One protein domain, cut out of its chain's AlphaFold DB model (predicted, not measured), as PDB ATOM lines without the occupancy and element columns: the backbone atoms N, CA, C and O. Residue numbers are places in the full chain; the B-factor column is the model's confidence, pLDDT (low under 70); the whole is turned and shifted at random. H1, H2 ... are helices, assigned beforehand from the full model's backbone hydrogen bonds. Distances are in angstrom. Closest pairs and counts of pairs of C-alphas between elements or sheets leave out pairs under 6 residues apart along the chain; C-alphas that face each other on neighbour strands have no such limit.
ATOM      1  N   GLN A   2     342.128 371.727 240.177       53.31
ATOM      2  CA  GLN A   2     343.331 371.505 240.985       53.31
ATOM      3  C   GLN A   2     343.019 370.438 242.040       53.31
ATOM      4  O   GLN A   2     342.095 370.609 242.825       53.31
ATOM      5  N   ILE A   3     343.769 369.334 242.047       54.53
ATOM      6  CA  ILE A   3     343.691 368.338 243.125       54.53
ATOM      7  C   ILE A   3     344.439 368.904 244.335       54.53
ATOM      8  O   ILE A   3     345.607 369.294 244.202       54.53
ATOM      9  N   GLU A   4     343.788 368.936 245.498       66.25
ATOM     10  CA  GLU A   4     344.371 369.465 246.731       66.25
ATOM     11  C   GLU A   4     345.692 368.768 247.124       66.25
ATOM     12  O   GLU A   4     345.917 367.591 246.802       66.25
ATOM     13  N   PRO A   5     346.586 369.457 247.861       70.81
ATOM     14  CA  PRO A   5     347.764 368.820 248.450       70.81
ATOM     15  C   PRO A   5     347.392 367.699 249.438       70.81
ATOM     16  O   PRO A   5     348.102 366.695 249.506       70.81
ATOM     17  N   SER A   6     346.254 367.825 250.132       73.75
ATOM     18  CA  SER A   6     345.684 366.817 251.038       73.75
ATOM     19  C   SER A   6     345.522 365.453 250.342       73.75
ATOM     20  O   SER A   6     346.077 364.442 250.782       73.75
ATOM     21  N   THR A   7     344.841 365.430 249.192       74.56
ATOM     22  CA  THR A   7     344.524 364.217 248.428       74.56
ATOM     23  C   THR A   7     345.784 363.554 247.879       74.56
ATOM     24  O   THR A   7     345.898 362.328 247.897       74.56
ATOM     25  N   LYS A   8     346.765 364.351 247.434       73.88
ATOM     26  CA  LYS A   8     348.048 363.850 246.912       73.88
ATOM     27  C   LYS A   8     348.823 363.071 247.977       73.88
ATOM     28  O   LYS A   8     349.316 361.982 247.690       73.88
ATOM     29  N   CYS A   9     348.873 363.578 249.210       77.06
ATOM     30  CA  CYS A   9     349.505 362.881 250.332       77.06
ATOM     31  C   CYS A   9     348.802 361.553 250.659       77.06
ATOM     32  O   CYS A   9     349.476 360.537 250.832       77.06
ATOM     33  N   ILE A  10     347.463 361.532 250.675       83.94
ATOM     34  CA  ILE A  10     346.676 360.309 250.915       83.94
ATOM     35  C   ILE A  10     346.974 359.251 249.842       83.94
ATOM     36  O   ILE A  10     347.281 358.109 250.181       83.94
ATOM     37  N   ILE A  11     346.965 359.631 248.558       83.62
ATOM     38  CA  ILE A  11     347.270 358.720 247.441       83.62
ATOM     39  C   ILE A  11     348.679 358.125 247.587       83.62
ATOM     40  O   ILE A  11     348.843 356.913 247.465       83.62
ATOM     41  N   ILE A  12     349.691 358.938 247.916       85.94
ATOM     42  CA  ILE A  12     351.072 358.461 248.116       85.94
ATOM     43  C   ILE A  12     351.156 357.448 249.270       85.94
ATOM     44  O   ILE A  12     351.806 356.410 249.124       85.94
ATOM     45  N   ILE A  13     350.476 357.707 250.393       88.75
ATOM     46  CA  ILE A  13     350.441 356.799 251.551       88.75
ATOM     47  C   ILE A  13     349.754 355.473 251.187       88.75
ATOM     48  O   ILE A  13     350.289 354.406 251.494       88.75
ATOM     49  N   VAL A  14     348.624 355.515 250.475       88.69
ATOM     50  CA  VAL A  14     347.911 354.313 250.008       88.69
ATOM     51  C   VAL A  14     348.768 353.513 249.021       88.69
ATOM     52  O   VAL A  14     348.915 352.301 249.183       88.69
ATOM     53  N   CYS A  15     349.417 354.162 248.051       86.06
ATOM     54  CA  CYS A  15     350.339 353.495 247.128       86.06
ATOM     55  C   CYS A  15     351.528 352.844 247.859       86.06
ATOM     56  O   CYS A  15     351.903 351.719 247.528       86.06
ATOM     57  N   ALA A  16     352.092 353.496 248.883       87.00
ATOM     58  CA  ALA A  16     353.163 352.927 249.703       87.00
ATOM     59  C   ALA A  16     352.685 351.727 250.549       87.00
ATOM     60  O   ALA A  16     353.403 350.727 250.668       87.00
ATOM     61  N   ALA A  17     351.463 351.777 251.086       86.94
ATOM     62  CA  ALA A  17     350.844 350.657 251.795       86.94
ATOM     63  C   ALA A  17     350.619 349.453 250.859       86.94
ATOM     64  O   ALA A  17     351.029 348.338 251.175       86.94
ATOM     65  N   VAL A  18     350.069 349.670 249.660       90.69
ATOM     66  CA  VAL A  18     349.875 348.607 248.656       90.69
ATOM     67  C   VAL A  18     351.218 348.025 248.187       90.69
ATOM     68  O   VAL A  18     351.362 346.803 248.098       90.69
ATOM     69  N   ALA A  19     352.235 348.858 247.951       87.19
ATOM     70  CA  ALA A  19     353.574 348.401 247.567       87.19
ATOM     71  C   ALA A  19     354.257 347.565 248.668       87.19
ATOM     72  O   ALA A  19     354.873 346.537 248.384       87.19
ATOM     73  N   THR A  20     354.128 347.955 249.939       87.69
ATOM     74  CA  THR A  20     354.708 347.192 251.059       87.69
ATOM     75  C   THR A  20     353.949 345.891 251.331       87.69
ATOM     76  O   THR A  20     354.587 344.850 251.514       87.69
ATOM     77  N   LEU A  21     352.612 345.895 251.267       90.31
ATOM     78  CA  LEU A  21     351.785 344.689 251.397       90.31
ATOM     79  C   LEU A  21     352.052 343.676 250.273       90.31
ATOM     80  O   LEU A  21     352.224 342.489 250.552       90.31
ATOM     81  N   THR A  22     352.158 344.120 249.017       88.25
ATOM     82  CA  THR A  22     352.464 343.228 247.882       88.25
ATOM     83  C   THR A  22     353.872 342.636 247.969       88.25
ATOM     84  O   THR A  22     354.034 341.428 247.779       88.25
ATOM     85  N   VAL A  23     354.888 343.419 248.353       88.12
ATOM     86  CA  VAL A  23     356.242 342.896 248.622       88.12
ATOM     87  C   VAL A  23     356.225 341.860 249.753       88.12
ATOM     88  O   VAL A  23     356.816 340.787 249.610       88.12
ATOM     89  N   MET A  24     355.507 342.122 250.849       88.31
ATOM     90  CA  MET A  24     355.364 341.169 251.957       88.31
ATOM     91  C   MET A  24     354.626 339.889 251.541       88.31
ATOM     92  O   MET A  24     355.050 338.796 251.924       88.31
ATOM     93  N   ALA A  25     353.590 339.985 250.705       86.38
ATOM     94  CA  ALA A  25     352.883 338.830 250.153       86.38
ATOM     95  C   ALA A  25     353.795 337.969 249.257       86.38
ATOM     96  O   ALA A  25     353.830 336.746 249.412       86.38
ATOM     97  N   VAL A  26     354.600 338.587 248.384       87.50
ATOM     98  CA  VAL A  26     355.575 337.883 247.528       87.50
ATOM     99  C   VAL A  26     356.674 337.210 248.359       87.50
ATOM    100  O   VAL A  26     357.012 336.051 248.105       87.50
ATOM    101  N   LEU A  27     357.204 337.888 249.384       86.06
ATOM    102  CA  LEU A  27     358.198 337.315 250.300       86.06
ATOM    103  C   LEU A  27     357.621 336.149 251.115       86.06
ATOM    104  O   LEU A  27     358.277 335.111 251.241       86.06
ATOM    105  N   CYS A  28     356.387 336.280 251.612       86.12
ATOM    106  CA  CYS A  28     355.668 335.215 252.309       86.12
ATOM    107  C   CYS A  28     355.442 334.004 251.390       86.12
ATOM    108  O   CYS A  28     355.829 332.885 251.732       86.12
ATOM    109  N   TRP A  29     354.921 334.220 250.177       85.50
ATOM    110  CA  TRP A  29     354.720 333.169 249.178       85.50
ATOM    111  C   TRP A  29     356.027 332.455 248.817       85.50
ATOM    112  O   TRP A  29     356.067 331.224 248.792       85.50
ATOM    113  N   TRP A  30     357.115 333.200 248.601       84.94
ATOM    114  CA  TRP A  30     358.434 332.629 248.321       84.94
ATOM    115  C   TRP A  30     358.980 331.821 249.502       84.94
ATOM    116  O   TRP A  30     359.532 330.736 249.300       84.94
ATOM    117  N   HIS A  31     358.791 332.298 250.736       75.31
ATOM    118  CA  HIS A  31     359.201 331.586 251.944       75.31
ATOM    119  C   HIS A  31     358.403 330.286 252.140       75.31
ATOM    120  O   HIS A  31     359.006 329.227 252.328       75.31
ATOM    121  N   CYS A  32     357.075 330.324 251.992       74.31
ATOM    122  CA  CYS A  32     356.210 329.141 252.025       74.31
ATOM    123  C   CYS A  32     356.563 328.147 250.907       74.31
ATOM    124  O   CYS A  32     356.795 326.970 251.169       74.31
ATOM    125  N   ARG A  33     356.766 328.612 249.670       71.06
ATOM    126  CA  ARG A  33     357.195 327.756 248.548       71.06
ATOM    127  C   ARG A  33     358.592 327.151 248.763       71.06
ATOM    128  O   ARG A  33     358.923 326.113 248.185       71.06
ATOM    129  N   ARG A  34     359.429 327.777 249.597       67.06
ATOM    130  CA  ARG A  34     360.761 327.291 249.997       67.06
ATOM    131  C   ARG A  34     360.717 326.325 251.191       67.06
ATOM    132  O   ARG A  34     361.613 325.482 251.283       67.06
ATOM    133  N   SER A  35     359.704 326.399 252.057       58.31
ATOM    134  CA  SER A  35     359.454 325.407 253.112       58.31
ATOM    135  C   SER A  35     358.726 324.166 252.576       58.31
ATOM    136  O   SER A  35     359.132 323.058 252.920       58.31
ATOM    137  N   GLU A  36     357.776 324.316 251.646       55.06
ATOM    138  CA  GLU A  36     357.122 323.208 250.920       55.06
ATOM    139  C   GLU A  36     358.147 322.309 250.202       55.06
ATOM    140  O   GLU A  36     358.099 321.087 250.307       55.06
ATOM    141  N   ARG A  37     359.173 322.897 249.567       59.25
ATOM    142  CA  ARG A  37     360.304 322.149 248.965       59.25
ATOM    143  C   ARG A  37     361.211 321.422 249.975       59.25
ATOM    144  O   ARG A  37     362.182 320.791 249.563       59.25
ATOM    145  N   ARG A  38     360.969 321.556 251.282       54.38
ATOM    146  CA  ARG A  38     361.768 320.953 252.369       54.38
ATOM    147  C   ARG A  38     360.955 320.082 253.323       54.38
ATOM    148  O   ARG A  38     361.558 319.369 254.122       54.38
ATOM    149  N   ARG A  39     359.624 320.147 253.263       52.16
ATOM    150  CA  ARG A  39     358.679 319.310 254.011       52.16
ATOM    151  C   ARG A  39     357.477 319.062 253.104       52.16
ATOM    152  O   ARG A  39     356.719 319.990 252.832       52.16
ATOM    153  N   GLY A  40     357.351 317.834 252.605       53.03
ATOM    154  CA  GLY A  40     356.189 317.435 251.818       53.03
ATOM    155  C   GLY A  40     354.937 317.488 252.688       53.03
ATOM    156  O   GLY A  40     354.906 316.798 253.700       53.03
ATOM    157  N   THR A  41     353.969 318.316 252.267       48.38
ATOM    158  CA  THR A  41     352.662 318.595 252.906       48.38
ATOM    159  C   THR A  41     352.732 319.156 254.353       48.38
ATOM    160  O   THR A  41     353.796 319.153 254.975       48.38
ATOM    161  N   PRO A  42     351.650 319.763 254.901       50.34
ATOM    162  CA  PRO A  42     350.328 320.031 254.323       50.34
ATOM    163  C   PRO A  42     349.957 321.535 254.325       50.34
ATOM    164  O   PRO A  42     349.148 321.988 255.128       50.34
ATOM    165  N   TRP A  43     350.499 322.331 253.394       50.25
ATOM    166  CA  TRP A  43     350.163 323.769 253.290       50.25
ATOM    167  C   TRP A  43     348.894 324.085 252.475       50.25
ATOM    168  O   TRP A  43     348.393 325.208 252.537       50.25
ATOM    169  N   ALA A  44     348.330 323.111 251.752       52.09
ATOM    170  CA  ALA A  44     347.106 323.295 250.966       52.09
ATOM    171  C   ALA A  44     345.889 323.672 251.836       52.09
ATOM    172  O   ALA A  44     345.185 324.622 251.510       52.09
ATOM    173  N   ALA A  45     345.707 323.004 252.983       50.03
ATOM    174  CA  ALA A  45     344.616 323.273 253.929       50.03
ATOM    175  C   ALA A  45     344.725 324.640 254.639       50.03
ATOM    176  O   ALA A  45     343.739 325.157 255.159       50.03
ATOM    177  N   LEU A  46     345.923 325.236 254.653       54.28
ATOM    178  CA  LEU A  46     346.145 326.601 255.131       54.28
ATOM    179  C   LEU A  46     345.829 327.625 254.033       54.28
ATOM    180  O   LEU A  46     345.174 328.626 254.309       54.28
ATOM    181  N   ARG A  47     346.222 327.354 252.778       54.06
ATOM    182  CA  ARG A  47     345.852 328.206 251.636       54.06
ATOM    183  C   ARG A  47     344.342 328.254 251.410       54.06
ATOM    184  O   ARG A  47     343.834 329.342 251.186       54.06
ATOM    185  N   SER A  48     343.622 327.132 251.504       51.91
ATOM    186  CA  SER A  48     342.163 327.132 251.318       51.91
ATOM    187  C   SER A  48     341.446 328.006 252.351       51.91
ATOM    188  O   SER A  48     340.616 328.821 251.967       51.91
ATOM    189  N   ARG A  49     341.821 327.927 253.637       52.12
ATOM    190  CA  ARG A  49     341.249 328.789 254.690       52.12
ATOM    191  C   ARG A  49     341.538 330.280 254.469       52.12
ATOM    192  O   ARG A  49     340.631 331.088 254.622       52.12
ATOM    193  N   PHE A  50     342.752 330.641 254.047       50.44
ATOM    194  CA  PHE A  50     343.074 332.035 253.704       50.44
ATOM    195  C   PHE A  50     342.363 332.537 252.438       50.44
ATOM    196  O   PHE A  50     342.060 333.720 252.365       50.44
ATOM    197  N   VAL A  51     342.078 331.670 251.459       51.19
ATOM    198  CA  VAL A  51     341.292 332.044 250.270       51.19
ATOM    199  C   VAL A  51     339.814 332.216 250.622       51.19
ATOM    200  O   VAL A  51     339.225 333.204 250.209       51.19
ATOM    201  N   VAL A  52     339.227 331.337 251.444       48.16
ATOM    202  CA  VAL A  52     337.843 331.509 251.933       48.16
ATOM    203  C   VAL A  52     337.689 332.842 252.675       48.16
ATOM    204  O   VAL A  52     336.789 333.607 252.350       48.16
TER     205      VAL A  52
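Overview. This is residues 2 to 52 of the 400 residues of an uncharacterized protein of Penaeus vannamei (UniProt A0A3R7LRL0). One long, straight helix, H1, makes nearly the whole length; beyond its end a short loop turns the chain, and a small helix, H2, folds back without packing on it. The shape is a lopsided hook. The printed part has 51 residues with two named helices, H1 then H2, and no named strand; the class is all helix. It is extended, with a radius of gyration of the C-alphas of 17.5 A and spans of 56 by 22 by 10 A.

Along the chain. H1, residues 5 to 36, runs 46.6 A from C-alpha 5 at (347.764, 368.820, 248.450) to C-alpha 36 at (357.122, 323.208, 250.920). H2, residues 44 to 52, ends at C-alpha 52 at (337.843, 331.509, 251.933).

Arrangement. H1 and H2 are apart, joined by a short link of 7 residues. Residues 2 to 31, of which 5 to 31 belong to H1, stand free. In H1 every O i to N i+4 pair is within hydrogen-bond range; in H2, 4 of 5 are.

Size, cuts and confidence. The two C-alphas farthest apart, those of Gln 2 and Gly 40, are 56.6 A apart. The printed part has no cut. Model confidence is low, with pLDDT under 70, at residues 2 to 4 and 34 to 52.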